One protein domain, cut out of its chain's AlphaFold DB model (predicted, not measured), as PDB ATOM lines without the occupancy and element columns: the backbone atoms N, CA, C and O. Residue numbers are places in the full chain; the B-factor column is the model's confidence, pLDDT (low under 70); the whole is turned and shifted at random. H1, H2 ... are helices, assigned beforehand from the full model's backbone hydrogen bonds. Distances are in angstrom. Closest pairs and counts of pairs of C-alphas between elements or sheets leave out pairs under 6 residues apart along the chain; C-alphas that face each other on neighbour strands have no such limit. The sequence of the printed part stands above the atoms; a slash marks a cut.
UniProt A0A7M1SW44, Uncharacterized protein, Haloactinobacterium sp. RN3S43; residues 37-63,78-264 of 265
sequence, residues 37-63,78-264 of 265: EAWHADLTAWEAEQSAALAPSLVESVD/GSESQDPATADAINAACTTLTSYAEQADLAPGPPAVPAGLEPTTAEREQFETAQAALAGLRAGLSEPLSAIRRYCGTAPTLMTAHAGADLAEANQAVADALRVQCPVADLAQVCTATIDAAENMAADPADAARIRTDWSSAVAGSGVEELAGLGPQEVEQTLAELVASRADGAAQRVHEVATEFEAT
ATOM      1  N   GLU A  37     -24.697   0.572 -78.340       88.44
ATOM      2  CA  GLU A  37     -23.994   0.030 -77.171       88.44
ATOM      3  C   GLU A  37     -23.678   1.122 -76.140       88.44
ATOM      4  O   GLU A  37     -23.872   0.905 -74.944       88.44
ATOM      5  N   ALA A  38     -23.247   2.302 -76.596       90.75
ATOM      6  CA  ALA A  38     -23.026   3.455 -75.730       90.75
ATOM      7  C   ALA A  38     -24.326   3.915 -75.057       90.75
ATOM      8  O   ALA A  38     -24.349   4.096 -73.845       90.75
ATOM      9  N   TRP A  39     -25.423   4.026 -75.812       92.69
ATOM     10  CA  TRP A  39     -26.721   4.398 -75.249       92.69
ATOM     11  C   TRP A  39     -27.232   3.379 -74.220       92.69
ATOM     12  O   TRP A  39     -27.744   3.779 -73.178       92.69
ATOM     13  N   HIS A  40     -27.049   2.075 -74.450       90.62
ATOM     14  CA  HIS A  40     -27.388   1.052 -73.454       90.62
ATOM     15  C   HIS A  40     -26.544   1.174 -72.188       90.62
ATOM     16  O   HIS A  40     -27.079   1.073 -71.087       90.62
ATOM     17  N   ALA A  41     -25.239   1.417 -72.332       91.88
ATOM     18  CA  ALA A  41     -24.371   1.651 -71.185       91.88
ATOM     19  C   ALA A  41     -24.813   2.891 -70.392       91.88
ATOM     20  O   ALA A  41     -24.864   2.832 -69.165       91.88
ATOM     21  N   ASP A  42     -25.192   3.972 -71.080       93.94
ATOM     22  CA  ASP A  42     -25.706   5.193 -70.458       93.94
ATOM     23  C   ASP A  42     -27.052   4.949 -69.757       93.94
ATOM     24  O   ASP A  42     -27.257   5.438 -68.648       93.94
ATOM     25  N   LEU A  43     -27.958   4.172 -70.361       90.94
ATOM     26  CA  LEU A  43     -29.251   3.827 -69.765       90.94
ATOM     27  C   LEU A  43     -29.070   2.982 -68.498       90.94
ATOM     28  O   LEU A  43     -29.632   3.324 -67.464       90.94
ATOM     29  N   THR A  44     -28.238   1.939 -68.539       90.94
ATOM     30  CA  THR A  44     -27.937   1.109 -67.359       90.94
ATOM     31  C   THR A  44     -27.212   1.899 -66.269       90.94
ATOM     32  O   THR A  44     -27.478   1.707 -65.083       90.94
ATOM     33  N   ALA A  45     -26.295   2.797 -66.641       93.56
ATOM     34  CA  ALA A  45     -25.629   3.672 -65.680       93.56
ATOM     35  C   ALA A  45     -26.626   4.634 -65.017       93.56
ATOM     36  O   ALA A  45     -26.583   4.804 -63.800       93.56
ATOM     37  N   TRP A  46     -27.544   5.207 -65.800       94.50
ATOM     38  CA  TRP A  46     -28.620   6.052 -65.293       94.50
ATOM     39  C   TRP A  46     -29.550   5.279 -64.349       94.50
ATOM     40  O   TRP A  46     -29.820   5.775 -63.260       94.50
ATOM     41  N   GLU A  47     -29.981   4.062 -64.704       91.88
ATOM     42  CA  GLU A  47     -30.820   3.211 -63.842       91.88
ATOM     43  C   GLU A  47     -30.134   2.962 -62.492       91.88
ATOM     44  O   GLU A  47     -30.719   3.209 -61.441       91.88
ATOM     45  N   ALA A  48     -28.858   2.562 -62.505       92.06
ATOM     46  CA  ALA A  48     -28.092   2.332 -61.281       92.06
ATOM     47  C   ALA A  48     -27.936   3.605 -60.429       92.06
ATOM     48  O   ALA A  48     -28.017   3.540 -59.199       92.06
ATOM     49  N   GLU A  49     -27.717   4.760 -61.063       94.06
ATOM     50  CA  GLU A  49     -27.629   6.049 -60.376       94.06
ATOM     51  C   GLU A  49     -28.966   6.435 -59.736       94.06
ATOM     52  O   GLU A  49     -28.986   6.800 -58.560       94.06
ATOM     53  N   GLN A  50     -30.082   6.318 -60.463       92.56
ATOM     54  CA  GLN A  50     -31.400   6.676 -59.935       92.56
ATOM     55  C   GLN A  50     -31.852   5.722 -58.828       92.56
ATOM     56  O   GLN A  50     -32.356   6.190 -57.810       92.56
ATOM     57  N   SER A  51     -31.619   4.414 -58.964       88.75
ATOM     58  CA  SER A  51     -31.956   3.442 -57.917       88.75
ATOM     59  C   SER A  51     -31.180   3.691 -56.624       88.75
ATOM     60  O   SER A  51     -31.724   3.507 -55.541       88.75
ATOM     61  N   ALA A  52     -29.934   4.170 -56.706       91.62
ATOM     62  CA  ALA A  52     -29.164   4.557 -55.525       91.62
ATOM     63  C   ALA A  52     -29.593   5.922 -54.955       91.62
ATOM     64  O   ALA A  52     -29.720   6.068 -53.740       91.62
ATOM     65  N   ALA A  53     -29.808   6.922 -55.814       92.62
ATOM     66  CA  ALA A  53     -30.149   8.286 -55.408       92.62
ATOM     67  C   ALA A  53     -31.579   8.416 -54.860       92.62
ATOM     68  O   ALA A  53     -31.851   9.313 -54.070       92.62
ATOM     69  N   LEU A  54     -32.487   7.528 -55.264       94.38
ATOM     70  CA  LEU A  54     -33.901   7.548 -54.882       94.38
ATOM     71  C   LEU A  54     -34.296   6.318 -54.052       94.38
ATOM     72  O   LEU A  54     -35.486   6.032 -53.910       94.38
ATOM     73  N   ALA A  55     -33.305   5.620 -53.485       92.38
ATOM     74  CA  ALA A  55     -33.498   4.400 -52.711       92.38
ATOM     75  C   ALA A  55     -34.466   4.611 -51.524       92.38
ATOM     76  O   ALA A  55     -34.344   5.612 -50.805       92.38
ATOM     77  N   PRO A  56     -35.357   3.647 -51.220       88.12
ATOM     78  CA  PRO A  56     -36.283   3.746 -50.087       88.12
ATOM     79  C   PRO A  56     -35.579   3.844 -48.735       88.12
ATOM     80  O   PRO A  56     -36.098   4.467 -47.809       88.12
ATOM     81  N   SER A  57     -34.373   3.277 -48.628       90.25
ATOM     82  CA  SER A  57     -33.537   3.332 -47.419       90.25
ATOM     83  C   SER A  57     -33.178   4.759 -46.982       90.25
ATOM     84  O   SER A  57     -32.865   4.983 -45.814       90.25
ATOM     85  N   LEU A  58     -33.275   5.746 -47.885       88.00
ATOM     86  CA  LEU A  58     -33.090   7.165 -47.563       88.00
ATOM     87  C   LEU A  58     -34.225   7.734 -46.698       88.00
ATOM     88  O   LEU A  58     -34.025   8.743 -46.025       88.00
ATOM     89  N   VAL A  59     -35.403   7.099 -46.712       89.56
ATOM     90  CA  VAL A  59     -36.612   7.551 -46.001       89.56
ATOM     91  C   VAL A  59     -37.201   6.503 -45.047       89.56
ATOM     92  O   VAL A  59     -38.043   6.848 -44.229       89.56
ATOM     93  N   GLU A  60     -36.734   5.251 -45.089       87.00
ATOM     94  CA  GLU A  60     -37.251   4.107 -44.310       87.00
ATOM     95  C   GLU A  60     -37.268   4.323 -42.787       87.00
ATOM     96  O   GLU A  60     -38.129   3.803 -42.089       87.00
ATOM     97  N   SER A  61     -36.318   5.097 -42.261       80.88
ATOM     98  CA  SER A  61     -36.173   5.347 -40.818       80.88
ATOM     99  C   SER A  61     -36.643   6.734 -40.386       80.88
ATOM    100  O   SER A  61     -36.353   7.160 -39.265       80.88
ATOM    101  N   VAL A  62     -37.325   7.469 -41.271       84.06
ATOM    102  CA  VAL A  62     -37.793   8.810 -40.936       84.06
ATOM    103  C   VAL A  62     -39.048   8.714 -40.090       84.06
ATOM    104  O   VAL A  62     -40.135   8.449 -40.587       84.06
ATOM    105  N   ASP A  63     -38.862   8.984 -38.807       81.75
ATOM    106  CA  ASP A  63     -39.912   8.990 -37.807       81.75
ATOM    107  C   ASP A  63     -40.305  10.438 -37.470       81.75
ATOM    108  O   ASP A  63     -39.485  11.223 -36.985       81.75
ATOM    109  N   GLY A  78     -48.384  25.394 -16.185       82.88
ATOM    110  CA  GLY A  78     -47.856  24.184 -15.550       82.88
ATOM    111  C   GLY A  78     -47.750  22.966 -16.472       82.88
ATOM    112  O   GLY A  78     -47.506  21.874 -15.963       82.88
ATOM    113  N   SER A  79     -47.918  23.125 -17.791       80.38
ATOM    114  CA  SER A  79     -47.502  22.095 -18.747       80.38
ATOM    115  C   SER A  79     -45.987  21.906 -18.688       80.38
ATOM    116  O   SER A  79     -45.237  22.866 -18.508       80.38
ATOM    117  N   GLU A  80     -45.531  20.665 -18.840       70.50
ATOM    118  CA  GLU A  80     -44.101  20.391 -18.957       70.50
ATOM    119  C   GLU A  80     -43.560  21.041 -20.237       70.50
ATOM    120  O   GLU A  80     -44.173  20.947 -21.304       70.50
ATOM    121  N   SER A  81     -42.421  21.728 -20.122       65.44
ATOM    122  CA  SER A  81     -41.716  22.260 -21.287       65.44
ATOM    123  C   SER A  81     -41.327  21.103 -22.197       65.44
ATOM    124  O   SER A  81     -40.783  20.106 -21.717       65.44
ATOM    125  N   GLN A  82     -41.564  21.247 -23.498       70.25
ATOM    126  CA  GLN A  82     -41.149  20.240 -24.471       70.25
ATOM    127  C   GLN A  82     -39.627  20.069 -24.472       70.25
ATOM    128  O   GLN A  82     -38.889  21.047 -24.339       70.25
ATOM    129  N   ASP A  83     -39.165  18.826 -24.629       69.12
ATOM    130  CA  ASP A  83     -37.741  18.515 -24.733       69.12
ATOM    131  C   ASP A  83     -37.183  19.086 -26.055       69.12
ATOM    132  O   ASP A  83     -37.657  18.715 -27.135       69.12
ATOM    133  N   PRO A  84     -36.170  19.975 -26.017       66.25
ATOM    134  CA  PRO A  84     -35.517  20.484 -27.222       66.25
ATOM    135  C   PRO A  84     -35.001  19.380 -28.157       66.25
ATOM    136  O   PRO A  84     -35.017  19.563 -29.374       66.25
ATOM    137  N   ALA A  85     -34.605  18.218 -27.623       65.06
ATOM    138  CA  ALA A  85     -34.153  17.082 -28.428       65.06
ATOM    139  C   ALA A  85     -35.250  16.544 -29.365       65.06
ATOM    140  O   ALA A  85     -34.955  16.025 -30.441       65.06
ATOM    141  N   THR A  86     -36.522  16.710 -28.994       76.50
ATOM    142  CA  THR A  86     -37.679  16.359 -29.825       76.50
ATOM    143  C   THR A  86     -37.795  17.291 -31.036       76.50
ATOM    144  O   THR A  86     -38.084  16.837 -32.141       76.50
ATOM    145  N   ALA A  87     -37.527  18.592 -30.865       77.88
ATOM    146  CA  ALA A  87     -37.584  19.562 -31.962       77.88
ATOM    147  C   ALA A  87     -36.463  19.330 -32.988       77.88
ATOM    148  O   ALA A  87     -36.703  19.408 -34.193       77.88
ATOM    149  N   ASP A  88     -35.258  18.987 -32.523       83.06
ATOM    150  CA  ASP A  88     -34.135  18.640 -33.399       83.06
ATOM    151  C   ASP A  88     -34.408  17.363 -34.206       83.06
ATOM    152  O   ASP A  88     -34.114  17.320 -35.403       83.06
ATOM    153  N   ALA A  89     -35.022  16.345 -33.590       83.94
ATOM    154  CA  ALA A  89     -35.415  15.117 -34.280       83.94
ATOM    155  C   ALA A  89     -36.435  15.388 -35.400       83.94
ATOM    156  O   ALA A  89     -36.243  14.934 -36.527       83.94
ATOM    157  N   ILE A  90     -37.466  16.197 -35.128       85.56
ATOM    158  CA  ILE A  90     -38.463  16.584 -36.138       85.56
ATOM    159  C   ILE A  90     -37.833  17.433 -37.243       85.56
ATOM    160  O   ILE A  90     -38.099  17.195 -38.419       85.56
ATOM    161  N   ASN A  91     -36.951  18.378 -36.909       87.50
ATOM    162  CA  ASN A  91     -36.221  19.158 -37.912       87.50
ATOM    163  C   ASN A  91     -35.366  18.264 -38.822       87.50
ATOM    164  O   ASN A  91     -35.337  18.475 -40.038       87.50
ATOM    165  N   ALA A  92     -34.693  17.256 -38.260       89.44
ATOM    166  CA  ALA A  92     -33.913  16.290 -39.024       89.44
ATOM    167  C   ALA A  92     -34.809  15.448 -39.947       89.44
ATOM    168  O   ALA A  92     -34.534  15.361 -41.143       89.44
ATOM    169  N   ALA A  93     -35.912  14.905 -39.428       90.81
ATOM    170  CA  ALA A  93     -36.889  14.140 -40.202       90.81
ATOM    171  C   ALA A  93     -37.482  14.961 -41.360       90.81
ATOM    172  O   ALA A  93     -37.486  14.525 -42.514       90.81
ATOM    173  N   CYS A  94     -37.897  16.195 -41.072       91.38
ATOM    174  CA  CYS A  94     -38.385  17.146 -42.061       91.38
ATOM    175  C   CYS A  94     -37.346  17.433 -43.146       91.38
ATOM    176  O   CYS A  94     -37.681  17.376 -44.327       91.38
ATOM    177  N   THR A  95     -36.089  17.670 -42.763       92.75
ATOM    178  CA  THR A  95     -34.986  17.913 -43.707       92.75
ATOM    179  C   THR A  95     -34.771  16.719 -44.634       92.75
ATOM    180  O   THR A  95     -34.614  16.902 -45.842       92.75
ATOM    181  N   THR A  96     -34.794  15.497 -44.095       94.75
ATOM    182  CA  THR A  96     -34.638  14.268 -44.883       94.75
ATOM    183  C   THR A  96     -35.751  14.129 -45.919       94.75
ATOM    184  O   THR A  96     -35.464  13.952 -47.101       94.75
ATOM    185  N   LEU A  97     -37.015  14.290 -45.516       93.69
ATOM    186  CA  LEU A  97     -38.160  14.150 -46.424       93.69
ATOM    187  C   LEU A  97     -38.208  15.257 -47.484       93.69
ATOM    188  O   LEU A  97     -38.519  14.985 -48.645       93.69
ATOM    189  N   THR A  98     -37.875  16.502 -47.128       91.62
ATOM    190  CA  THR A  98     -37.804  17.594 -48.110       91.62
ATOM    191  C   THR A  98     -36.627  17.434 -49.066       91.62
ATOM    192  O   THR A  98     -36.768  17.733 -50.246       91.62
ATOM    193  N   SER A  99     -35.492  16.914 -48.599       93.69
ATOM    194  CA  SER A  99     -34.348  16.611 -49.464       93.69
ATOM    195  C   SER A  99     -34.673  15.484 -50.445       93.69
ATOM    196  O   SER A  99     -34.397  15.607 -51.636       93.69
ATOM    197  N   TYR A 100     -35.330  14.417 -49.979       95.06
ATOM    198  CA  TYR A 100     -35.786  13.328 -50.844       95.06
ATOM    199  C   TYR A 100     -36.759  13.831 -51.922       95.06
ATOM    200  O   TYR A 100     -36.629  13.495 -53.098       95.06
ATOM    201  N   ALA A 101     -37.686  14.715 -51.542       91.06
ATOM    202  CA  ALA A 101     -38.594  15.376 -52.473       91.06
ATOM    203  C   ALA A 101     -37.872  16.142 -53.583       91.06
ATOM    204  O   ALA A 101     -38.234  16.027 -54.753       91.06
ATOM    205  N   GLU A 102     -36.885  16.956 -53.214       93.38
ATOM    206  CA  GLU A 102     -36.105  17.749 -54.162       93.38
ATOM    207  C   GLU A 102     -35.290  16.852 -55.096       93.38
ATOM    208  O   GLU A 102     -35.240  17.106 -56.297       93.38
ATOM    209  N   GLN A 103     -34.716  15.767 -54.574       94.94
ATOM    210  CA  GLN A 103     -33.991  14.781 -55.374       94.94
ATOM    211  C   GLN A 103     -34.904  14.108 -56.407       94.94
ATOM    212  O   GLN A 103     -34.554  14.066 -57.585       94.94
ATOM    213  N   ALA A 104     -36.096  13.653 -56.011       94.75
ATOM    214  CA  ALA A 104     -37.057  13.029 -56.926       94.75
ATOM    215  C   ALA A 104     -37.604  14.009 -57.985       94.75
ATOM    216  O   ALA A 104     -37.818  13.643 -59.146       94.75
ATOM    217  N   ASP A 105     -37.824  15.271 -57.612       94.69
ATOM    218  CA  ASP A 105     -38.278  16.306 -58.547       94.69
ATOM    219  C   ASP A 105     -37.189  16.638 -59.580       94.69
ATOM    220  O   ASP A 105     -37.457  16.670 -60.782       94.69
ATOM    221  N   LEU A 106     -35.935  16.775 -59.138       95.06
ATOM    222  CA  LEU A 106     -34.795  17.160 -59.977       95.06
ATOM    223  C   LEU A 106     -34.104  15.992 -60.697       95.06
ATOM    224  O   LEU A 106     -33.234  16.237 -61.536       95.06
ATOM    225  N   ALA A 107     -34.488  14.747 -60.410       95.19
ATOM    226  CA  ALA A 107     -33.921  13.552 -61.027       95.19
ATOM    227  C   ALA A 107     -33.956  13.629 -62.571       95.19
ATOM    228  O   ALA A 107     -35.017  13.865 -63.166       95.19
ATOM    229  N   PRO A 108     -32.824  13.450 -63.271       94.94
ATOM    230  CA  PRO A 108     -32.823  13.477 -64.727       94.94
ATOM    231  C   PRO A 108     -33.655  12.314 -65.281       94.94
ATOM    232  O   PRO A 108     -33.669  11.220 -64.723       94.94
ATOM    233  N   GLY A 109     -34.342  12.540 -66.403       93.75
ATOM    234  CA  GLY A 109     -34.969  11.445 -67.148       93.75
ATOM    235  C   GLY A 109     -33.926  10.528 -67.801       93.75
ATOM    236  O   GLY A 109     -32.763  10.927 -67.921       93.75
ATOM    237  N   PRO A 110     -34.332   9.330 -68.257       93.62
ATOM    238  CA  PRO A 110     -33.426   8.416 -68.939       93.62
ATOM    239  C   PRO A 110     -32.841   9.057 -70.208       93.62
ATOM    240  O   PRO A 110     -33.518   9.862 -70.864       93.62
ATOM    241  N   PRO A 111     -31.596   8.713 -70.584       93.38
ATOM    242  CA  PRO A 111     -30.948   9.262 -71.768       93.38
ATOM    243  C   PRO A 111     -31.761   8.936 -73.024       93.38
ATOM    244  O   PRO A 111     -32.104   7.782 -73.286       93.38
ATOM    245  N   ALA A 112     -32.076   9.966 -73.809       91.19
ATOM    246  CA  ALA A 112     -32.848   9.803 -75.032       91.19
ATOM    247  C   ALA A 112     -32.086   8.964 -76.065       91.19
ATOM    248  O   ALA A 112     -30.865   9.064 -76.194       91.19
ATOM    249  N   VAL A 113     -32.838   8.193 -76.851       88.31
ATOM    250  CA  VAL A 113     -32.295   7.430 -77.978       88.31
ATOM    251  C   VAL A 113     -31.572   8.384 -78.944       88.31
ATOM    252  O   VAL A 113     -32.159   9.401 -79.341       88.31
ATOM    253  N   PRO A 114     -30.328   8.085 -79.366       85.75
ATOM    254  CA  PRO A 114     -29.606   8.929 -80.308       85.75
ATOM    255  C   PRO A 114     -30.356   9.106 -81.635       85.75
ATOM    256  O   PRO A 114     -30.980   8.183 -82.165       85.75
ATOM    257  N   ALA A 115     -30.271  10.308 -82.207       84.44
ATOM    258  CA  ALA A 115     -30.970  10.636 -83.445       84.44
ATOM    259  C   ALA A 115     -30.549   9.715 -84.605       84.44
ATOM    260  O   ALA A 115     -29.363   9.491 -84.840       84.44
ATOM    261  N   GLY A 116     -31.528   9.222 -85.368       80.44
ATOM    262  CA  GLY A 116     -31.285   8.333 -86.511       80.44
ATOM    263  C   GLY A 116     -31.105   6.855 -86.147       80.44
ATOM    264  O   GLY A 116     -30.924   6.036 -87.050       80.44
ATOM    265  N   LEU A 117     -31.199   6.501 -84.860       82.44
ATOM    266  CA  LEU A 117     -31.257   5.120 -84.398       82.44
ATOM    267  C   LEU A 117     -32.704   4.697 -84.147       82.44
ATOM    268  O   LEU A 117     -33.472   5.401 -83.501       82.44
ATOM    269  N   GLU A 118     -33.056   3.521 -84.661       83.69
ATOM    270  CA  GLU A 118     -34.308   2.844 -84.328       83.69
ATOM    271  C   GLU A 118     -33.983   1.734 -83.321       83.69
ATOM    272  O   GLU A 118     -33.314   0.769 -83.720       83.69
ATOM    273  N   PRO A 119     -34.396   1.878 -82.049       82.75
ATOM    274  CA  PRO A 119     -34.228   0.852 -81.033       82.75
ATOM    275  C   PRO A 119     -35.189  -0.308 -81.308       82.75
ATOM    276  O   PRO A 119     -36.216  -0.156 -81.983       82.75
ATOM    277  N   THR A 120     -34.867  -1.482 -80.783       85.44
ATOM    278  CA  THR A 120     -35.766  -2.636 -80.812       85.44
ATOM    279  C   THR A 120     -37.024  -2.368 -79.980       85.44
ATOM    280  O   THR A 120     -37.076  -1.449 -79.162       85.44
ATOM    281  N   THR A 121     -38.063  -3.187 -80.167       87.56
ATOM    282  CA  THR A 121     -39.280  -3.092 -79.346       87.56
ATOM    283  C   THR A 121     -38.964  -3.212 -77.854       87.56
ATOM    284  O   THR A 121     -39.464  -2.411 -77.077       87.56
ATOM    285  N   ALA A 122     -38.087  -4.145 -77.467       85.31
ATOM    286  CA  ALA A 122     -37.710  -4.353 -76.069       85.31
ATOM    287  C   ALA A 122     -36.963  -3.145 -75.473       85.31
ATOM    288  O   ALA A 122     -37.248  -2.727 -74.359       85.31
ATOM    289  N   GLU A 123     -36.047  -2.543 -76.236       84.25
ATOM    290  CA  GLU A 123     -35.299  -1.344 -75.818       84.25
ATOM    291  C   GLU A 123     -36.217  -0.126 -75.662       84.25
ATOM    292  O   GLU A 123     -36.083   0.664 -74.726       84.25
ATOM    293  N   ARG A 124     -37.190   0.020 -76.569       88.50
ATOM    294  CA  ARG A 124     -38.223   1.053 -76.464       88.50
ATOM    295  C   ARG A 124     -39.093   0.843 -75.228       88.50
ATOM    296  O   ARG A 124     -39.328   1.801 -74.500       88.50
ATOM    297  N   GLU A 125     -39.529  -0.389 -74.978       90.12
ATOM    298  CA  GLU A 125     -40.315  -0.748 -73.793       90.12
ATOM    299  C   GLU A 125     -39.545  -0.465 -72.494       90.12
ATOM    300  O   GLU A 125     -40.129   0.083 -71.560       90.12
ATOM    301  N   GLN A 126     -38.240  -0.752 -72.437       87.31
ATOM    302  CA  GLN A 126     -37.398  -0.422 -71.281       87.31
ATOM    303  C   GLN A 126     -37.322   1.095 -71.051       87.31
ATOM    304  O   GLN A 126     -37.595   1.568 -69.949       87.31
ATOM    305  N   PHE A 127     -37.021   1.878 -72.091       90.81
ATOM    306  CA  PHE A 127     -36.959   3.341 -72.002       90.81
ATOM    307  C   PHE A 127     -38.304   3.974 -71.598       90.81
ATOM    308  O   PHE A 127     -38.351   4.923 -70.811       90.81
ATOM    309  N   GLU A 128     -39.417   3.465 -72.129       92.81
ATOM    310  CA  GLU A 128     -40.765   3.917 -71.771       92.81
ATOM    311  C   GLU A 128     -41.129   3.533 -70.331       92.81
ATOM    312  O   GLU A 128     -41.674   4.367 -69.607       92.81
ATOM    313  N   THR A 129     -40.763   2.325 -69.890       92.44
ATOM    314  CA  THR A 129     -40.934   1.872 -68.499       92.44
ATOM    315  C   THR A 129     -40.150   2.765 -67.546       92.44
ATOM    316  O   THR A 129     -40.704   3.233 -66.557       92.44
ATOM    317  N   ALA A 130     -38.907   3.099 -67.888       91.44
ATOM    318  CA  ALA A 130     -38.056   3.970 -67.093       91.44
ATOM    319  C   ALA A 130     -38.624   5.383 -66.914       91.44
ATOM    320  O   ALA A 130     -38.665   5.925 -65.804       91.44
ATOM    321  N   GLN A 131     -39.110   5.982 -68.002       94.25
ATOM    322  CA  GLN A 131     -39.792   7.274 -67.934       94.25
ATOM    323  C   GLN A 131     -41.077   7.196 -67.110       94.25
ATOM    324  O   GLN A 131     -41.347   8.099 -66.315       94.25
ATOM    325  N   ALA A 132     -41.868   6.138 -67.299       95.38
ATOM    326  CA  ALA A 132     -43.110   5.935 -66.569       95.38
ATOM    327  C   ALA A 132     -42.862   5.732 -65.069       95.38
ATOM    328  O   ALA A 132     -43.597   6.303 -64.269       95.38
ATOM    329  N   ALA A 133     -41.808   5.006 -64.688       94.38
ATOM    330  CA  ALA A 133     -41.402   4.791 -63.302       94.38
ATOM    331  C   ALA A 133     -41.069   6.118 -62.609       94.38
ATOM    332  O   ALA A 133     -41.641   6.439 -61.569       94.38
ATOM    333  N   LEU A 134     -40.213   6.944 -63.224       95.19
ATOM    334  CA  LEU A 134     -39.842   8.244 -62.659       95.19
ATOM    335  C   LEU A 134     -41.032   9.218 -62.609       95.19
ATOM    336  O   LEU A 134     -41.199   9.967 -61.645       95.19
ATOM    337  N   ALA A 135     -41.883   9.221 -63.639       96.06
ATOM    338  CA  ALA A 135     -43.111  10.011 -63.632       96.06
ATOM    339  C   ALA A 135     -44.090   9.534 -62.544       96.06
ATOM    340  O   ALA A 135     -44.707  10.364 -61.874       96.06
ATOM    341  N   GLY A 136     -44.198   8.218 -62.347       96.25
ATOM    342  CA  GLY A 136     -44.995   7.575 -61.307       96.25
ATOM    343  C   GLY A 136     -44.521   7.951 -59.909       96.25
ATOM    344  O   GLY A 136     -45.337   8.399 -59.109       96.25
ATOM    345  N   LEU A 137     -43.209   7.894 -59.659       95.81
ATOM    346  CA  LEU A 137     -42.595   8.354 -58.412       95.81
ATOM    347  C   LEU A 137     -42.983   9.810 -58.116       95.81
ATOM    348  O   LEU A 137     -43.548  10.109 -57.066       95.81
ATOM    349  N   ARG A 138     -42.753  10.727 -59.061       96.50
ATOM    350  CA  ARG A 138     -43.078  12.156 -58.890       96.50
ATOM    351  C   ARG A 138     -44.561  12.399 -58.621       96.50
ATOM    352  O   ARG A 138     -44.912  13.221 -57.773       96.50
ATOM    353  N   ALA A 139     -45.430  11.697 -59.343       96.56
ATOM    354  CA  ALA A 139     -46.870  11.798 -59.157       96.56
ATOM    355  C   ALA A 139     -47.298  11.260 -57.783       96.56
ATOM    356  O   ALA A 139     -48.045  11.940 -57.078       96.56
ATOM    357  N   GLY A 140     -46.791  10.089 -57.387       96.25
ATOM    358  CA  GLY A 140     -47.084   9.447 -56.105       96.25
ATOM    359  C   GLY A 140     -46.599  10.262 -54.908       96.25
ATOM    360  O   GLY A 140     -47.294  10.355 -53.901       96.25
ATOM    361  N   LEU A 141     -45.456  10.941 -55.037       96.50
ATOM    362  CA  LEU A 141     -44.895  11.772 -53.974       96.50
ATOM    363  C   LEU A 141     -45.626  13.113 -53.782       96.50
ATOM    364  O   LEU A 141     -45.516  13.721 -52.720       96.50
ATOM    365  N   SER A 142     -46.378  13.602 -54.772       95.00
ATOM    366  CA  SER A 142     -46.941  14.962 -54.751       95.00
ATOM    367  C   SER A 142     -47.834  15.249 -53.531       95.00
ATOM    368  O   SER A 142     -47.665  16.273 -52.859       95.00
ATOM    369  N   GLU A 143     -48.765  14.341 -53.223       94.44
ATOM    370  CA  GLU A 143     -49.697  14.460 -52.094       94.44
ATOM    371  C   GLU A 143     -49.005  14.330 -50.726       94.44
ATOM    372  O   GLU A 143     -49.082  15.295 -49.951       94.44
ATOM    373  N   PRO A 144     -48.278  13.235 -50.418       94.38
ATOM    374  CA  PRO A 144     -47.660  13.075 -49.104       94.38
ATOM    375  C   PRO A 144     -46.601  14.147 -48.829       94.38
ATOM    376  O   PRO A 144     -46.534  14.675 -47.719       94.38
ATOM    377  N   LEU A 145     -45.844  14.589 -49.840       92.38
ATOM    378  CA  LEU A 145     -44.893  15.688 -49.669       92.38
ATOM    379  C   LEU A 145     -45.569  17.039 -49.437       92.38
ATOM    380  O   LEU A 145     -45.010  17.890 -48.746       92.38
ATOM    381  N   SER A 146     -46.761  17.275 -49.993       93.06
ATOM    382  CA  SER A 146     -47.532  18.477 -49.659       93.06
ATOM    383  C   SER A 146     -47.938  18.471 -48.186       93.06
ATOM    384  O   SER A 146     -47.814  19.503 -47.527       93.06
ATOM    385  N   ALA A 147     -48.367  17.320 -47.660       92.44
ATOM    386  CA  ALA A 147     -48.695  17.160 -46.245       92.44
ATOM    387  C   ALA A 147     -47.459  17.368 -45.353       92.44
ATOM    388  O   ALA A 147     -47.505  18.184 -44.433       92.44
ATOM    389  N   ILE A 148     -46.330  16.734 -45.689       92.12
ATOM    390  CA  ILE A 148     -45.058  16.890 -44.968       92.12
ATOM    391  C   ILE A 148     -44.600  18.349 -44.968       92.12
ATOM    392  O   ILE A 148     -44.272  18.878 -43.913       92.12
ATOM    393  N   ARG A 149     -44.626  19.049 -46.111       92.25
ATOM    394  CA  ARG A 149     -44.239  20.471 -46.174       92.25
ATOM    395  C   ARG A 149     -45.100  21.346 -45.265       92.25
ATOM    396  O   ARG A 149     -44.561  22.252 -44.638       92.25
ATOM    397  N   ARG A 150     -46.411  21.085 -45.175       90.88
ATOM    398  CA  ARG A 150     -47.300  21.836 -44.269       90.88
ATOM    399  C   ARG A 150     -46.974  21.577 -42.806       90.88
ATOM    400  O   ARG A 150     -46.859  22.511 -42.012       90.88
ATOM    401  N   TYR A 151     -46.807  20.303 -42.471       91.38
ATOM    402  CA  TYR A 151     -46.448  19.871 -41.132       91.38
ATOM    403  C   TYR A 151     -45.102  20.475 -40.706       91.38
ATOM    404  O   TYR A 151     -45.032  21.221 -39.731       91.38
ATOM    405  N   CYS A 152     -44.059  20.258 -41.503       90.50
ATOM    406  CA  CYS A 152     -42.700  20.735 -41.264       90.50
ATOM    407  C   CYS A 152     -42.561  22.261 -41.288       90.50
ATOM    408  O   CYS A 152     -41.667  22.800 -40.645       90.50
ATOM    409  N   GLY A 153     -43.447  22.970 -41.993       89.50
ATOM    410  CA  GLY A 153     -43.485  24.433 -41.992       89.50
ATOM    411  C   GLY A 153     -44.027  25.048 -40.699       89.50
ATOM    412  O   GLY A 153     -43.801  26.232 -40.465       89.50
ATOM    413  N   THR A 154     -44.723  24.269 -39.861       90.06
ATOM    414  CA  THR A 154     -45.447  24.798 -38.691       90.06
ATOM    415  C   THR A 154     -45.049  24.113 -37.380       90.06
ATOM    416  O   THR A 154     -44.876  24.785 -36.362       90.06
ATOM    417  N   ALA A 155     -44.877  22.786 -37.377       88.12
ATOM    418  CA  ALA A 155     -44.621  22.002 -36.169       88.12
ATOM    419  C   ALA A 155     -43.380  22.470 -35.379       88.12
ATOM    420  O   ALA A 155     -43.521  22.673 -34.170       88.12
ATOM    421  N   PRO A 156     -42.215  22.760 -36.000       86.50
ATOM    422  CA  PRO A 156     -41.054  23.261 -35.257       86.50
ATOM    423  C   PRO A 156     -41.321  24.584 -34.524       86.50
ATOM    424  O   PRO A 156     -40.876  24.778 -33.390       86.50
ATOM    425  N   THR A 157     -42.090  25.494 -35.132       87.44
ATOM    426  CA  THR A 157     -42.469  26.773 -34.509       87.44
ATOM    427  C   THR A 157     -43.395  26.559 -33.317       87.44
ATOM    428  O   THR A 157     -43.192  27.171 -32.271       87.44
ATOM    429  N   LEU A 158     -44.367  25.655 -33.440       89.31
ATOM    430  CA  LEU A 158     -45.295  25.316 -32.359       89.31
ATOM    431  C   LEU A 158     -44.565  24.686 -31.170       89.31
ATOM    432  O   LEU A 158     -44.795  25.070 -30.026       89.31
ATOM    433  N   MET A 159     -43.627  23.777 -31.428       86.62
ATOM    434  CA  MET A 159     -42.790  23.192 -30.380       86.62
ATOM    435  C   MET A 159     -41.911  24.236 -29.694       86.62
ATOM    436  O   MET A 159     -41.804  24.239 -28.470       86.62
ATOM    437  N   THR A 160     -41.323  25.150 -30.470       86.50
ATOM    438  CA  THR A 160     -40.528  26.260 -29.929       86.50
ATOM    439  C   THR A 160     -41.375  27.155 -29.023       86.50
ATOM    440  O   THR A 160     -40.914  27.551 -27.957       86.50
ATOM    441  N   ALA A 161     -42.626  27.429 -29.405       89.38
ATOM    442  CA  ALA A 161     -43.555  28.193 -28.580       89.38
ATOM    443  C   ALA A 161     -43.857  27.478 -27.250       89.38
ATOM    444  O   ALA A 161     -43.766  28.094 -26.193       89.38
ATOM    445  N   HIS A 162     -44.115  26.167 -27.281       88.50
ATOM    446  CA  HIS A 162     -44.340  25.338 -26.083       88.50
ATOM    447  C   HIS A 162     -43.101  25.160 -25.188       88.50
ATOM    448  O   HIS A 162     -43.231  24.798 -24.021       88.50
ATOM    449  N   ALA A 163     -41.899  25.419 -25.706       85.94
ATOM    450  CA  ALA A 163     -40.666  25.469 -24.918       85.94
ATOM    451  C   ALA A 163     -40.398  26.858 -24.293       85.94
ATOM    452  O   ALA A 163     -39.458  27.011 -23.507       85.94
ATOM    453  N   GLY A 164     -41.193  27.877 -24.640       82.06
ATOM    454  CA  GLY A 164     -41.063  29.241 -24.133       82.06
ATOM    455  C   GLY A 164     -41.406  29.369 -22.644       82.06
ATOM    456  O   GLY A 164     -42.260  28.663 -22.118       82.06
ATOM    457  N   ALA A 165     -40.737  30.299 -21.953       76.25
ATOM    458  CA  ALA A 165     -40.950  30.536 -20.522       76.25
ATOM    459  C   ALA A 165     -42.094  31.523 -20.221       76.25
ATOM    460  O   ALA A 165     -42.683  31.465 -19.141       76.25
ATOM    461  N   ASP A 166     -42.394  32.440 -21.147       91.81
ATOM    462  CA  ASP A 166     -43.499  33.389 -21.014       91.81
ATOM    463  C   ASP A 166     -44.763  32.821 -21.665       91.81
ATOM    464  O   ASP A 166     -44.808  32.571 -22.869       91.81
ATOM    465  N   LEU A 167     -45.794  32.605 -20.850       92.12
ATOM    466  CA  LEU A 167     -47.035  31.960 -21.272       92.12
ATOM    467  C   LEU A 167     -47.824  32.791 -22.293       92.12
ATOM    468  O   LEU A 167     -48.499  32.217 -23.151       92.12
ATOM    469  N   ALA A 168     -47.770  34.121 -22.197       94.94
ATOM    470  CA  ALA A 168     -48.505  34.996 -23.097       94.94
ATOM    471  C   ALA A 168     -47.813  35.079 -24.460       94.94
ATOM    472  O   ALA A 168     -48.468  34.909 -25.489       94.94
ATOM    473  N   GLU A 169     -46.489  35.249 -24.474       95.00
ATOM    474  CA  GLU A 169     -45.689  35.218 -25.705       95.00
ATOM    475  C   GLU A 169     -45.779  33.852 -26.397       95.00
ATOM    476  O   GLU A 169     -45.957  33.787 -27.614       95.00
ATOM    477  N   ALA A 170     -45.724  32.761 -25.629       93.50
ATOM    478  CA  ALA A 170     -45.840  31.405 -26.149       93.50
ATOM    479  C   ALA A 170     -47.191  31.166 -26.836       93.50
ATOM    480  O   ALA A 170     -47.244  30.695 -27.972       93.50
ATOM    481  N   ASN A 171     -48.298  31.536 -26.188       96.38
ATOM    482  CA  ASN A 171     -49.621  31.375 -26.784       96.38
ATOM    483  C   ASN A 171     -49.850  32.310 -27.981       96.38
ATOM    484  O   ASN A 171     -50.448  31.892 -28.973       96.38
ATOM    485  N   GLN A 172     -49.322  33.536 -27.954       97.31
ATOM    486  CA  GLN A 172     -49.359  34.412 -29.126       97.31
ATOM    487  C   GLN A 172     -48.610  33.784 -30.314       97.31
ATOM    488  O   GLN A 172     -49.128  33.772 -31.430       97.31
ATOM    489  N   ALA A 173     -47.435  33.190 -30.072       95.00
ATOM    490  CA  ALA A 173     -46.669  32.490 -31.100       95.00
ATOM    491  C   ALA A 173     -47.411  31.262 -31.661       95.00
ATOM    492  O   ALA A 173     -47.367  31.031 -32.870       95.00
ATOM    493  N   VAL A 174     -48.134  30.507 -30.821       95.00
ATOM    494  CA  VAL A 174     -49.016  29.414 -31.275       95.00
ATOM    495  C   VAL A 174     -50.105  29.948 -32.206       95.00
ATOM    496  O   VAL A 174     -50.267  29.433 -33.314       95.00
ATOM    497  N   ALA A 175     -50.826  30.994 -31.796       97.00
ATOM    498  CA  ALA A 175     -51.889  31.589 -32.604       97.00
ATOM    499  C   ALA A 175     -51.359  32.097 -33.957       97.00
ATOM    500  O   ALA A 175     -51.945  31.815 -35.004       97.00
ATOM    501  N   ASP A 176     -50.227  32.801 -33.953       96.75
ATOM    502  CA  ASP A 176     -49.624  33.347 -35.169       96.75
ATOM    503  C   ASP A 176     -49.130  32.252 -36.121       96.75
ATOM    504  O   ASP A 176     -49.375  32.342 -37.326       96.75
ATOM    505  N   ALA A 177     -48.515  31.182 -35.606       94.25
ATOM    506  CA  ALA A 177     -48.096  30.042 -36.421       94.25
ATOM    507  C   ALA A 177     -49.295  29.347 -37.091       94.25
ATOM    508  O   ALA A 177     -49.292  29.132 -38.305       94.25
ATOM    509  N   LEU A 178     -50.357  29.063 -36.330       95.06
ATOM    510  CA  LEU A 178     -51.546  28.376 -36.848       95.06
ATOM    511  C   LEU A 178     -52.351  29.226 -37.844       95.06
ATOM    512  O   LEU A 178     -52.988  28.669 -38.742       95.06
ATOM    513  N   ARG A 179     -52.308  30.562 -37.738       96.12
ATOM    514  CA  ARG A 179     -52.900  31.469 -38.742       96.12
ATOM    515  C   ARG A 179     -52.210  31.395 -40.087       96.12
ATOM    516  O   ARG A 179     -52.873  31.530 -41.115       96.12
ATOM    517  N   VAL A 180     -50.886  31.249 -40.081       95.19
ATOM    518  CA  VAL A 180     -50.117  31.106 -41.318       95.19
ATOM    519  C   VAL A 180     -50.488  29.785 -41.977       95.19
ATOM    520  O   VAL A 180     -50.789  29.759 -43.173       95.19
ATOM    521  N   GLN A 181     -50.488  28.694 -41.209       93.06
ATOM    522  CA  GLN A 181     -50.785  27.372 -41.733       93.06
ATOM    523  C   GLN A 181     -51.176  26.389 -40.626       93.06
ATOM    524  O   GLN A 181     -50.495  26.254 -39.618       93.06
ATOM    525  N   CYS A 182     -52.250  25.633 -40.854       92.56
ATOM    526  CA  CYS A 182     -52.566  24.466 -40.037       92.56
ATOM    527  C   CYS A 182     -51.671  23.287 -40.484       92.56
ATOM    528  O   CYS A 182     -51.681  22.966 -41.681       92.56
ATOM    529  N   PRO A 183     -50.913  22.632 -39.576       90.88
ATOM    530  CA  PRO A 183     -49.968  21.567 -39.933       90.88
ATOM    531  C   PRO A 183     -50.655  20.332 -40.529       90.88
ATOM    532  O   PRO A 183     -50.047  19.609 -41.314       90.88
ATOM    533  N   VAL A 184     -51.930  20.111 -40.190       91.38
ATOM    534  CA  VAL A 184     -52.745  18.986 -40.657       91.38
ATOM    535  C   VAL A 184     -54.025  19.538 -41.283       91.38
ATOM    536  O   VAL A 184     -54.873  20.105 -40.600       91.38
ATOM    537  N   ALA A 185     -54.148  19.427 -42.608       90.06
ATOM    538  CA  ALA A 185     -55.132  20.192 -43.377       90.06
ATOM    539  C   ALA A 185     -56.597  19.872 -43.028       90.06
ATOM    540  O   ALA A 185     -57.437  20.772 -43.033       90.06
ATOM    541  N   ASP A 186     -56.911  18.618 -42.715       90.88
ATOM    542  CA  ASP A 186     -58.261  18.195 -42.343       90.88
ATOM    543  C   ASP A 186     -58.624  18.525 -40.884       90.88
ATOM    544  O   ASP A 186     -59.791  18.441 -40.514       90.88
ATOM    545  N   LEU A 187     -57.669  19.024 -40.091       93.62
ATOM    546  CA  LEU A 187     -57.882  19.533 -38.731       93.62
ATOM    547  C   LEU A 187     -58.046  21.067 -38.683       93.62
ATOM    548  O   LEU A 187     -57.856  21.687 -37.638       93.62
ATOM    549  N   ALA A 188     -58.430  21.715 -39.788       94.31
ATOM    550  CA  ALA A 188     -58.537  23.180 -39.874       94.31
ATOM    551  C   ALA A 188     -59.471  23.815 -38.818       94.31
ATOM    552  O   ALA A 188     -59.189  24.901 -38.303       94.31
ATOM    553  N   GLN A 189     -60.569  23.140 -38.463       96.31
ATOM    554  CA  GLN A 189     -61.475  23.610 -37.406       96.31
ATOM    555  C   GLN A 189     -60.840  23.504 -36.015       96.31
ATOM    556  O   GLN A 189     -61.009  24.409 -35.202       96.31
ATOM    557  N   VAL A 190     -60.049  22.454 -35.767       95.69
ATOM    558  CA  VAL A 190     -59.257  22.314 -34.536       95.69
ATOM    559  C   VAL A 190     -58.225  23.436 -34.448       95.69
ATOM    560  O   VAL A 190     -58.149  24.107 -33.427       95.69
ATOM    561  N   CYS A 191     -57.504  23.720 -35.537       95.94
ATOM    562  CA  CYS A 191     -56.582  24.856 -35.609       95.94
ATOM    563  C   CYS A 191     -57.275  26.190 -35.284       95.94
ATOM    564  O   CYS A 191     -56.716  26.993 -34.547       95.94
ATOM    565  N   THR A 192     -58.502  26.408 -35.769       97.69
ATOM    566  CA  THR A 192     -59.287  27.618 -35.452       97.69
ATOM    567  C   THR A 192     -59.609  27.700 -33.958       97.69
ATOM    568  O   THR A 192     -59.327  28.715 -33.329       97.69
ATOM    569  N   ALA A 193     -60.116  26.612 -33.368       97.50
ATOM    570  CA  ALA A 193     -60.391  26.550 -31.933       97.50
ATOM    571  C   ALA A 193     -59.126  26.783 -31.088       97.50
ATOM    572  O   ALA A 193     -59.169  27.466 -30.065       97.50
ATOM    573  N   THR A 194     -57.987  26.239 -31.522       96.94
ATOM    574  CA  THR A 194     -56.694  26.417 -30.854       96.94
ATOM    575  C   THR A 194     -56.169  27.844 -30.981       96.94
ATOM    576  O   THR A 194     -55.644  28.355 -29.998       96.94
ATOM    577  N   ILE A 195     -56.346  28.514 -32.127       98.12
ATOM    578  CA  ILE A 195     -56.018  29.943 -32.287       98.12
ATOM    579  C   ILE A 195     -56.808  30.774 -31.274       98.12
ATOM    580  O   ILE A 195     -56.200  31.493 -30.484       98.12
ATOM    581  N   ASP A 196     -58.136  30.624 -31.244       98.25
ATOM    582  CA  ASP A 196     -59.005  31.396 -30.348       98.25
ATOM    583  C   ASP A 196     -58.634  31.163 -28.874       98.25
ATOM    584  O   ASP A 196     -58.574  32.089 -28.062       98.25
ATOM    585  N   ALA A 197     -58.361  29.911 -28.506       97.81
ATOM    586  CA  ALA A 197     -57.958  29.558 -27.153       97.81
ATOM    587  C   ALA A 197     -56.579  30.118 -26.788       97.81
ATOM    588  O   ALA A 197     -56.412  30.636 -25.685       97.81
ATOM    589  N   ALA A 198     -55.611  30.065 -27.702       97.50
ATOM    590  CA  ALA A 198     -54.282  30.616 -27.490       97.50
ATOM    591  C   ALA A 198     -54.330  32.147 -27.330       97.50
ATOM    592  O   ALA A 198     -53.737  32.686 -26.401       97.50
ATOM    593  N   GLU A 199     -55.116  32.869 -28.129       98.25
ATOM    594  CA  GLU A 199     -55.299  34.315 -27.934       98.25
ATOM    595  C   GLU A 199     -55.922  34.662 -26.584       98.25
ATOM    596  O   GLU A 199     -55.466  35.579 -25.898       98.25
ATOM    597  N   ASN A 200     -56.943  33.906 -26.173       97.69
ATOM    598  CA  ASN A 200     -57.554  34.082 -24.862       97.69
ATOM    599  C   ASN A 200     -56.550  33.790 -23.737       97.69
ATOM    600  O   ASN A 200     -56.500  34.539 -22.764       97.69
ATOM    601  N   MET A 201     -55.719  32.752 -23.886       97.25
ATOM    602  CA  MET A 201     -54.643  32.433 -22.944       97.25
ATOM    603  C   MET A 201     -53.576  33.525 -22.885       97.25
ATOM    604  O   MET A 201     -53.058  33.798 -21.806       97.25
ATOM    605  N   ALA A 202     -53.249  34.157 -24.013       96.44
ATOM    606  CA  ALA A 202     -52.296  35.259 -24.063       96.44
ATOM    607  C   ALA A 202     -52.846  36.538 -23.410       96.44
ATOM    608  O   ALA A 202     -52.099  37.276 -22.769       96.44
ATOM    609  N   ALA A 203     -54.152  36.788 -23.543       97.06
ATOM    610  CA  ALA A 203     -54.814  37.961 -22.979       97.06
ATOM    611  C   ALA A 203     -55.121  37.830 -21.477       97.06
ATOM    612  O   ALA A 203     -54.953  38.801 -20.736       97.06
ATOM    613  N   ASP A 204     -55.576  36.656 -21.025       95.38
ATOM    614  CA  ASP A 204     -55.949  36.403 -19.629       95.38
ATOM    615  C   ASP A 204     -55.561  34.982 -19.159       95.38
ATOM    616  O   ASP A 204     -56.406  34.087 -19.049       95.38
ATOM    617  N   PRO A 205     -54.277  34.755 -18.816       91.44
ATOM    618  CA  PRO A 205     -53.808  33.453 -18.345       91.44
ATOM    619  C   PRO A 205     -54.450  32.976 -17.033       91.44
ATOM    620  O   PRO A 205     -54.374  31.790 -16.705       91.44
ATOM    621  N   ALA A 206     -55.047  33.882 -16.248       93.44
ATOM    622  CA  ALA A 206     -55.664  33.536 -14.969       93.44
ATOM    623  C   ALA A 206     -56.946  32.703 -15.147       93.44
ATOM    624  O   ALA A 206     -57.343  31.989 -14.225       93.44
ATOM    625  N   ASP A 207     -57.556  32.745 -16.334       94.94
ATOM    626  CA  ASP A 207     -58.802  32.051 -16.666       94.94
ATOM    627  C   ASP A 207     -58.582  30.719 -17.413       94.94
ATOM    628  O   ASP A 207     -59.476  30.182 -18.074       94.94
ATOM    629  N   ALA A 208     -57.377  30.149 -17.300       94.44
ATOM    630  CA  ALA A 208     -56.950  28.962 -18.041       94.44
ATOM    631  C   ALA A 208     -57.912  27.769 -17.945       94.44
ATOM    632  O   ALA A 208     -58.097  27.038 -18.915       94.44
ATOM    633  N   ALA A 209     -58.553  27.565 -16.789       94.56
ATOM    634  CA  ALA A 209     -59.496  26.464 -16.597       94.56
ATOM    635  C   ALA A 209     -60.749  26.604 -17.476       94.56
ATOM    636  O   ALA A 209     -61.203  25.619 -18.069       94.56
ATOM    637  N   ARG A 210     -61.298  27.822 -17.586       96.62
ATOM    638  CA  ARG A 210     -62.424  28.091 -18.481       96.62
ATOM    639  C   ARG A 210     -61.970  27.988 -19.930       96.62
ATOM    640  O   ARG A 210     -62.602  27.271 -20.695       96.62
ATOM    641  N   ILE A 211     -60.852  28.627 -20.279       97.44
ATOM    642  CA  ILE A 211     -60.332  28.640 -21.654       97.44
ATOM    643  C   ILE A 211     -60.079  27.214 -22.160       97.44
ATOM    644  O   ILE A 211     -60.485  26.879 -23.267       97.44
ATOM    645  N   ARG A 212     -59.497  26.342 -21.329       95.25
ATOM    646  CA  ARG A 212     -59.286  24.925 -21.655       95.25
ATOM    647  C   ARG A 212     -60.591  24.160 -21.871       95.25
ATOM    648  O   ARG A 212     -60.654  23.320 -22.760       95.25
ATOM    649  N   THR A 213     -61.627  24.460 -21.088       95.94
ATOM    650  CA  THR A 213     -62.957  23.840 -21.238       95.94
ATOM    651  C   THR A 213     -63.644  24.294 -22.529       95.94
ATOM    652  O   THR A 213     -64.186  23.470 -23.267       95.94
ATOM    653  N   ASP A 214     -63.595  25.595 -22.821       97.31
ATOM    654  CA  ASP A 214     -64.168  26.175 -24.037       97.31
ATOM    655  C   ASP A 214     -63.447  25.630 -25.281       97.31
ATOM    656  O   ASP A 214     -64.094  25.171 -26.225       97.31
ATOM    657  N   TRP A 215     -62.110  25.585 -25.241       97.00
ATOM    658  CA  TRP A 215     -61.270  24.980 -26.274       97.00
ATOM    659  C   TRP A 215     -61.639  23.519 -26.519       97.00
ATOM    660  O   TRP A 215     -61.950  23.151 -27.651       97.00
ATOM    661  N   SER A 216     -61.670  22.685 -25.476       96.00
ATOM    662  CA  SER A 216     -61.946  21.258 -25.656       96.00
ATOM    663  C   SER A 216     -63.351  21.014 -26.198       96.00
ATOM    664  O   SER A 216     -63.542  20.129 -27.025       96.00
ATOM    665  N   SER A 217     -64.338  21.817 -25.782       96.94
ATOM    666  CA  SER A 217     -65.696  21.746 -26.328       96.94
ATOM    667  C   SER A 217     -65.744  22.137 -27.806       96.94
ATOM    668  O   SER A 217     -66.494  21.527 -28.567       96.94
ATOM    669  N   ALA A 218     -64.974  23.145 -28.221       97.25
ATOM    670  CA  ALA A 218     -64.882  23.555 -29.618       97.25
ATOM    671  C   ALA A 218     -64.168  22.493 -30.470       97.25
ATOM    672  O   ALA A 218     -64.637  22.157 -31.557       97.25
ATOM    673  N   VAL A 219     -63.092  21.895 -29.951       96.25
ATOM    674  CA  VAL A 219     -62.364  20.802 -30.606       96.25
ATOM    675  C   VAL A 219     -63.230  19.545 -30.728       96.25
ATOM    676  O   VAL A 219     -63.320  18.981 -31.816       96.25
ATOM    677  N   ALA A 220     -63.951  19.147 -29.678       94.62
ATOM    678  CA  ALA A 220     -64.902  18.033 -29.741       94.62
ATOM    679  C   ALA A 220     -66.077  18.304 -30.704       94.62
ATOM    680  O   ALA A 220     -66.676  17.375 -31.244       94.62
ATOM    681  N   GLY A 221     -66.404  19.579 -30.938       94.25
ATOM    682  CA  GLY A 221     -67.407  20.034 -31.902       94.25
ATOM    683  C   GLY A 221     -66.890  20.248 -33.331       94.25
ATOM    684  O   GLY A 221     -67.671  20.658 -34.186       94.25
ATOM    685  N   SER A 222     -65.609  19.976 -33.610       94.06
ATOM    686  CA  SER A 222     -64.949  20.280 -34.895       94.06
ATOM    687  C   SER A 222     -65.358  19.374 -36.068       94.06
ATOM    688  O   SER A 222     -64.959  19.614 -37.208       94.06
ATOM    689  N   GLY A 223     -66.139  18.323 -35.801       92.19
ATOM    690  CA  GLY A 223     -66.538  17.326 -36.797       92.19
ATOM    691  C   GLY A 223     -65.511  16.212 -37.037       92.19
ATOM    692  O   GLY A 223     -65.729  15.394 -37.926       92.19
ATOM    693  N   VAL A 224     -64.431  16.160 -36.251       94.31
ATOM    694  CA  VAL A 224     -63.501  15.020 -36.189       94.31
ATOM    695  C   VAL A 224     -64.118  13.945 -35.293       94.31
ATOM    696  O   VAL A 224     -64.347  14.188 -34.108       94.31
ATOM    697  N   GLU A 225     -64.427  12.777 -35.862       95.12
ATOM    698  CA  GLU A 225     -65.184  11.709 -35.190       95.12
ATOM    699  C   GLU A 225     -64.482  11.221 -33.919       95.12
ATOM    700  O   GLU A 225     -65.119  11.050 -32.882       95.12
ATOM    701  N   GLU A 226     -63.161  11.086 -33.975       93.94
ATOM    702  CA  GLU A 226     -62.324  10.606 -32.880       93.94
ATOM    703  C   GLU A 226     -62.303  11.565 -31.682       93.94
ATOM    704  O   GLU A 226     -62.032  11.134 -30.567       93.94
ATOM    705  N   LEU A 227     -62.613  12.851 -31.886       93.94
ATOM    706  CA  LEU A 227     -62.642  13.871 -30.829       93.94
ATOM    707  C   LEU A 227     -64.049  14.078 -30.246       93.94
ATOM    708  O   LEU A 227     -64.215  14.792 -29.253       93.94
ATOM    709  N   ALA A 228     -65.077  13.477 -30.848       93.50
ATOM    710  CA  ALA A 228     -66.464  13.743 -30.502       93.50
ATOM    711  C   ALA A 228     -66.824  13.217 -29.102       93.50
ATOM    712  O   ALA A 228     -66.694  12.035 -28.793       93.50
ATOM    713  N   GLY A 229     -67.355  14.107 -28.258       89.25
ATOM    714  CA  GLY A 229     -67.846  13.754 -26.920       89.25
ATOM    715  C   GLY A 229     -66.762  13.511 -25.863       89.25
ATOM    716  O   GLY A 229     -67.111  13.124 -24.748       89.25
ATOM    717  N   LEU A 230     -65.490  13.755 -26.189       92.00
ATOM    718  CA  LEU A 230     -64.368  13.632 -25.259       92.00
ATOM    719  C   LEU A 230     -64.306  14.798 -24.258       92.00
ATOM    720  O   LEU A 230     -64.667  15.938 -24.566       92.00
ATOM    721  N   GLY A 231     -63.818  14.515 -23.048       89.12
ATOM    722  CA  GLY A 231     -63.480  15.529 -22.050       89.12
ATOM    723  C   GLY A 231     -62.135  16.223 -22.333       89.12
ATOM    724  O   GLY A 231     -61.368  15.765 -23.175       89.12
ATOM    725  N   PRO A 232     -61.782  17.300 -21.603       86.06
ATOM    726  CA  PRO A 232     -60.601  18.114 -21.913       86.06
ATOM    727  C   PRO A 232     -59.269  17.352 -21.989       86.06
ATOM    728  O   PRO A 232     -58.476  17.593 -22.890       86.06
ATOM    729  N   GLN A 233     -59.024  16.418 -21.062       86.12
ATOM    730  CA  GLN A 233     -57.786  15.623 -21.049       86.12
ATOM    731  C   GLN A 233     -57.748  14.591 -22.183       86.12
ATOM    732  O   GLN A 233     -56.702  14.383 -22.789       86.12
ATOM    733  N   GLU A 234     -58.892  13.973 -22.477       90.44
ATOM    734  CA  GLU A 234     -59.027  12.991 -23.555       90.44
ATOM    735  C   GLU A 234     -58.847  13.667 -24.919       90.44
ATOM    736  O   GLU A 234     -58.134  13.143 -25.764       90.44
ATOM    737  N   VAL A 235     -59.401  14.874 -25.106       91.56
ATOM    738  CA  VAL A 235     -59.206  15.673 -26.324       91.56
ATOM    739  C   VAL A 235     -57.726  15.942 -26.588       91.56
ATOM    740  O   VAL A 235     -57.283  15.769 -27.717       91.56
ATOM    741  N   GLU A 236     -56.947  16.349 -25.582       88.88
ATOM    742  CA  GLU A 236     -55.511  16.616 -25.763       88.88
ATOM    743  C   GLU A 236     -54.741  15.365 -26.170       88.88
ATOM    744  O   GLU A 236     -53.964  15.405 -27.123       88.88
ATOM    745  N   GLN A 237     -54.983  14.252 -25.477       88.50
ATOM    746  CA  GLN A 237     -54.323  12.989 -25.783       88.50
ATOM    747  C   GLN A 237     -54.703  12.479 -27.177       88.50
ATOM    748  O   GLN A 237     -53.833  12.129 -27.970       88.50
ATOM    749  N   THR A 238     -55.990  12.453 -27.510       91.19
ATOM    750  CA  THR A 238     -56.437  11.965 -28.816       91.19
ATOM    751  C   THR A 238     -55.980  12.891 -29.938       91.19
ATOM    752  O   THR A 238     -55.588  12.420 -31.001       91.19
ATOM    753  N   LEU A 239     -55.951  14.207 -29.718       90.44
ATOM    754  CA  LEU A 239     -55.441  15.151 -30.707       90.44
ATOM    755  C   LEU A 239     -53.939  14.968 -30.956       90.44
ATOM    756  O   LEU A 239     -53.507  15.004 -32.107       90.44
ATOM    757  N   ALA A 240     -53.161  14.728 -29.900       87.31
ATOM    758  CA  ALA A 240     -51.751  14.371 -29.997       87.31
ATOM    759  C   ALA A 240     -51.535  13.137 -30.887       87.31
ATOM    760  O   ALA A 240     -50.738  13.172 -31.827       87.31
ATOM    761  N   GLU A 241     -52.282  12.067 -30.613       87.62
ATOM    762  CA  GLU A 241     -52.230  10.806 -31.358       87.62
ATOM    763  C   GLU A 241     -52.663  10.987 -32.820       87.62
ATOM    764  O   GLU A 241     -52.025  10.448 -33.724       87.62
ATOM    765  N   LEU A 242     -53.694  11.798 -33.075       90.44
ATOM    766  CA  LEU A 242     -54.154  12.108 -34.427       90.44
ATOM    767  C   LEU A 242     -53.088  12.848 -35.232       90.44
ATOM    768  O   LEU A 242     -52.785  12.438 -36.349       90.44
ATOM    769  N   VAL A 243     -52.504  13.921 -34.690       90.00
ATOM    770  CA  VAL A 243     -51.471  14.689 -35.406       90.00
ATOM    771  C   VAL A 243     -50.265  13.806 -35.712       90.00
ATOM    772  O   VAL A 243     -49.800  13.801 -36.851       90.00
ATOM    773  N   ALA A 244     -49.814  13.023 -34.729       86.94
ATOM    774  CA  ALA A 244     -48.731  12.061 -34.889       86.94
ATOM    775  C   ALA A 244     -49.044  11.034 -35.990       86.94
ATOM    776  O   ALA A 244     -48.274  10.885 -36.934       86.94
ATOM    777  N   SER A 245     -50.223  10.406 -35.941       88.81
ATOM    778  CA  SER A 245     -50.661   9.426 -36.939       88.81
ATOM    779  C   SER A 245     -50.765  10.017 -38.348       88.81
ATOM    780  O   SER A 245     -50.409   9.350 -39.319       88.81
ATOM    781  N   ARG A 246     -51.230  11.265 -38.498       91.19
ATOM    782  CA  ARG A 246     -51.316  11.909 -39.819       91.19
ATOM    783  C   ARG A 246     -49.945  12.287 -40.374       91.19
ATOM    784  O   ARG A 246     -49.750  12.160 -41.582       91.19
ATOM    785  N   ALA A 247     -49.025  12.745 -39.526       88.50
ATOM    786  CA  ALA A 247     -47.657  13.061 -39.926       88.50
ATOM    787  C   ALA A 247     -46.897  11.791 -40.334       88.50
ATOM    788  O   ALA A 247     -46.377  11.720 -41.448       88.50
ATOM    789  N   ASP A 248     -46.919  10.766 -39.483       88.19
ATOM    790  CA  ASP A 248     -46.265   9.482 -39.740       88.19
ATOM    791  C   ASP A 248     -46.875   8.766 -40.950       88.19
ATOM    792  O   ASP A 248     -46.167   8.352 -41.861       88.19
ATOM    793  N   GLY A 249     -48.205   8.763 -41.075       91.81
ATOM    794  CA  GLY A 249     -48.880   8.213 -42.249       91.81
ATOM    795  C   GLY A 249     -48.508   8.917 -43.561       91.81
ATOM    796  O   GLY A 249     -48.585   8.302 -44.623       91.81
ATOM    797  N   ALA A 250     -48.102  10.191 -43.533       92.00
ATOM    798  CA  ALA A 250     -47.566  10.870 -44.714       92.00
ATOM    799  C   ALA A 250     -46.118  10.444 -45.014       92.00
ATOM    800  O   ALA A 250     -45.790  10.225 -46.180       92.00
ATOM    801  N   ALA A 251     -45.273  10.285 -43.989       92.31
ATOM    802  CA  ALA A 251     -43.914   9.756 -44.141       92.31
ATOM    803  C   ALA A 251     -43.923   8.307 -44.660       92.31
ATOM    804  O   ALA A 251     -43.205   7.987 -45.607       92.31
ATOM    805  N   GLN A 252     -44.821   7.467 -44.140       93.75
ATOM    806  CA  GLN A 252     -45.024   6.101 -44.608       93.75
ATOM    807  C   GLN A 252     -45.409   6.063 -46.093       93.75
ATOM    808  O   GLN A 252     -44.815   5.305 -46.855       93.75
ATOM    809  N   ARG A 253     -46.325   6.937 -46.540       95.12
ATOM    810  CA  ARG A 253     -46.681   7.044 -47.967       95.12
ATOM    811  C   ARG A 253     -45.490   7.430 -48.850       95.12
ATOM    812  O   ARG A 253     -45.398   6.946 -49.973       95.12
ATOM    813  N   VAL A 254     -44.567   8.272 -48.372       95.75
ATOM    814  CA  VAL A 254     -43.321   8.571 -49.108       95.75
ATOM    815  C   VAL A 254     -42.473   7.309 -49.266       95.75
ATOM    816  O   VAL A 254     -42.011   7.027 -50.370       95.75
ATOM    817  N   HIS A 255     -42.295   6.539 -48.192       95.19
ATOM    818  CA  HIS A 255     -41.536   5.290 -48.228       95.19
ATOM    819  C   HIS A 255     -42.188   4.222 -49.126       95.19
ATOM    820  O   HIS A 255     -41.488   3.549 -49.882       95.19
ATOM    821  N   GLU A 256     -43.515   4.093 -49.099       95.50
ATOM    822  CA  GLU A 256     -44.266   3.180 -49.970       95.50
ATOM    823  C   GLU A 256     -44.049   3.524 -51.449       95.50
ATOM    824  O   GLU A 256     -43.650   2.662 -52.230       95.50
ATOM    825  N   VAL A 257     -44.195   4.800 -51.819       96.06
ATOM    826  CA  VAL A 257     -43.969   5.274 -53.196       96.06
ATOM    827  C   VAL A 257     -42.512   5.076 -53.635       96.06
ATOM    828  O   VAL A 257     -42.260   4.673 -54.771       96.06
ATOM    829  N   ALA A 258     -41.545   5.315 -52.744       95.00
ATOM    830  CA  ALA A 258     -40.134   5.034 -53.011       95.00
ATOM    831  C   ALA A 258     -39.889   3.537 -53.274       95.00
ATOM    832  O   ALA A 258     -39.158   3.171 -54.193       95.00
ATOM    833  N   THR A 259     -40.522   2.668 -52.484       95.19
ATOM    834  CA  THR A 259     -40.394   1.207 -52.595       95.19
ATOM    835  C   THR A 259     -41.000   0.686 -53.896       95.19
ATOM    836  O   THR A 259     -40.411  -0.169 -54.554       95.19
ATOM    837  N   GLU A 260     -42.150   1.222 -54.312       94.31
ATOM    838  CA  GLU A 260     -42.760   0.899 -55.608       94.31
ATOM    839  C   GLU A 260     -41.861   1.304 -56.785       94.31
ATOM    840  O   GLU A 260     -41.747   0.563 -57.766       94.31
ATOM    841  N   PHE A 261     -41.183   2.451 -56.681       93.50
ATOM    842  CA  PHE A 261     -40.208   2.883 -57.680       93.50
ATOM    843  C   PHE A 261     -39.012   1.927 -57.769       93.50
ATOM    844  O   PHE A 261     -38.651   1.525 -58.873       93.50
ATOM    845  N   GLU A 262     -38.429   1.516 -56.638       91.62
ATOM    846  CA  GLU A 262     -37.317   0.553 -56.622       91.62
ATOM    847  C   GLU A 262     -37.730  -0.810 -57.198       91.62
ATOM    848  O   GLU A 262     -36.989  -1.395 -57.981       91.62
ATOM    849  N   ALA A 263     -38.943  -1.283 -56.894       90.88
ATOM    850  CA  ALA A 263     -39.469  -2.560 -57.382       90.88
ATOM    851  C   ALA A 263     -39.751  -2.603 -58.899       90.88
ATOM    852  O   ALA A 263     -40.115  -3.658 -59.422       90.88
ATOM    853  N   THR A 264     -39.622  -1.474 -59.603       86.81
ATOM    854  CA  THR A 264     -39.778  -1.417 -61.066       86.81
ATOM    855  C   THR A 264     -38.566  -1.995 -61.810       86.81
ATOM    856  O   THR A 264     -38.678  -2.300 -63.000       86.81
TER     857      THR A 264
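What this domain is: This is residues 37 to 63 and 78 to 264 of the 265 residues of an uncharacterized protein of Haloactinobacterium sp. RN3S43 (UniProt A0A7M1SW44). What shape do these atoms make? They make a long rod of helices: kinked H3 is its spine, H2 and H7 pack along it, H1 lies beside H3 at one end, and H4, H5 and H6 fold back and forth as a head at the other. What is it built of? The printed part has 214 residues with seven named helices, H1 to H7 in chain order, and no named strand: all helix, loose, with a radius of gyration of the C-alphas of 23.1 A and spans of 79 by 32 by 25 A.

Where its parts are: Where are the helices? H1, residues 37 to 53, begins at C-alpha 37 (-23.994, 0.030, -77.171). H2 is residues 84 to 106, H3 121 to 162, 60.6 A long, H4 167 to 180, H5 185 to 203 and H6 205 to 220. H7, residues 232 to 262, is 45.3 A long and ends at C-alpha 262 (-37.317, 0.553, -56.622). Where is H3 kinked? It has a kink of 42 degrees near residue 144.

How they stand to each other: What does the hub, H3, touch? It forms helical hairpins with H2, closest C-alphas Cys 94 and Cys 152 at 5.7 A, and with H4, Ala 161 and Ala 170 at 4.6 A. Its residues 133 to 151 alone touch H7, opposite ways at a shallow tilt of 23 degrees, closest C-alphas Pro 144 and Ala 250 at 4.9 A. How do the others sit? H5 forms helical hairpins with H4 and H6, closest C-alphas Ala 168 and Ala 202 at 3.9 A, and Val 190 and Val 219 at 5.2 A. H6 touches H7 at a steep tilt of 55 degrees, closest C-alphas Ser 216 and Pro 232 at 5.1 A. H1 is close to but not clearly touching H7, closest C-alphas Ser 51 and Glu 262 at 6.2 A. Are the backbones even? Every O i to N i+4 pair is within hydrogen-bond range in H1, H2, H4 and H7, against 33 of 38 in H3, 13 of 15 in H5 and 10 of 12 in H6.

The domain as a whole: How far does it reach? The two C-alphas farthest apart, those of Gly 116 and Ala 206, are 79.7 A apart. Where is it cut or linked at length? Residues 64 to 77 are not printed, and C-alphas 63 and 78 are 28.1 A apart across the cut; the links H2 to H3 and H6 to H7 are long. Where is confidence low? In the model pLDDT is under 70 at residue 81 and residues 83 to 85.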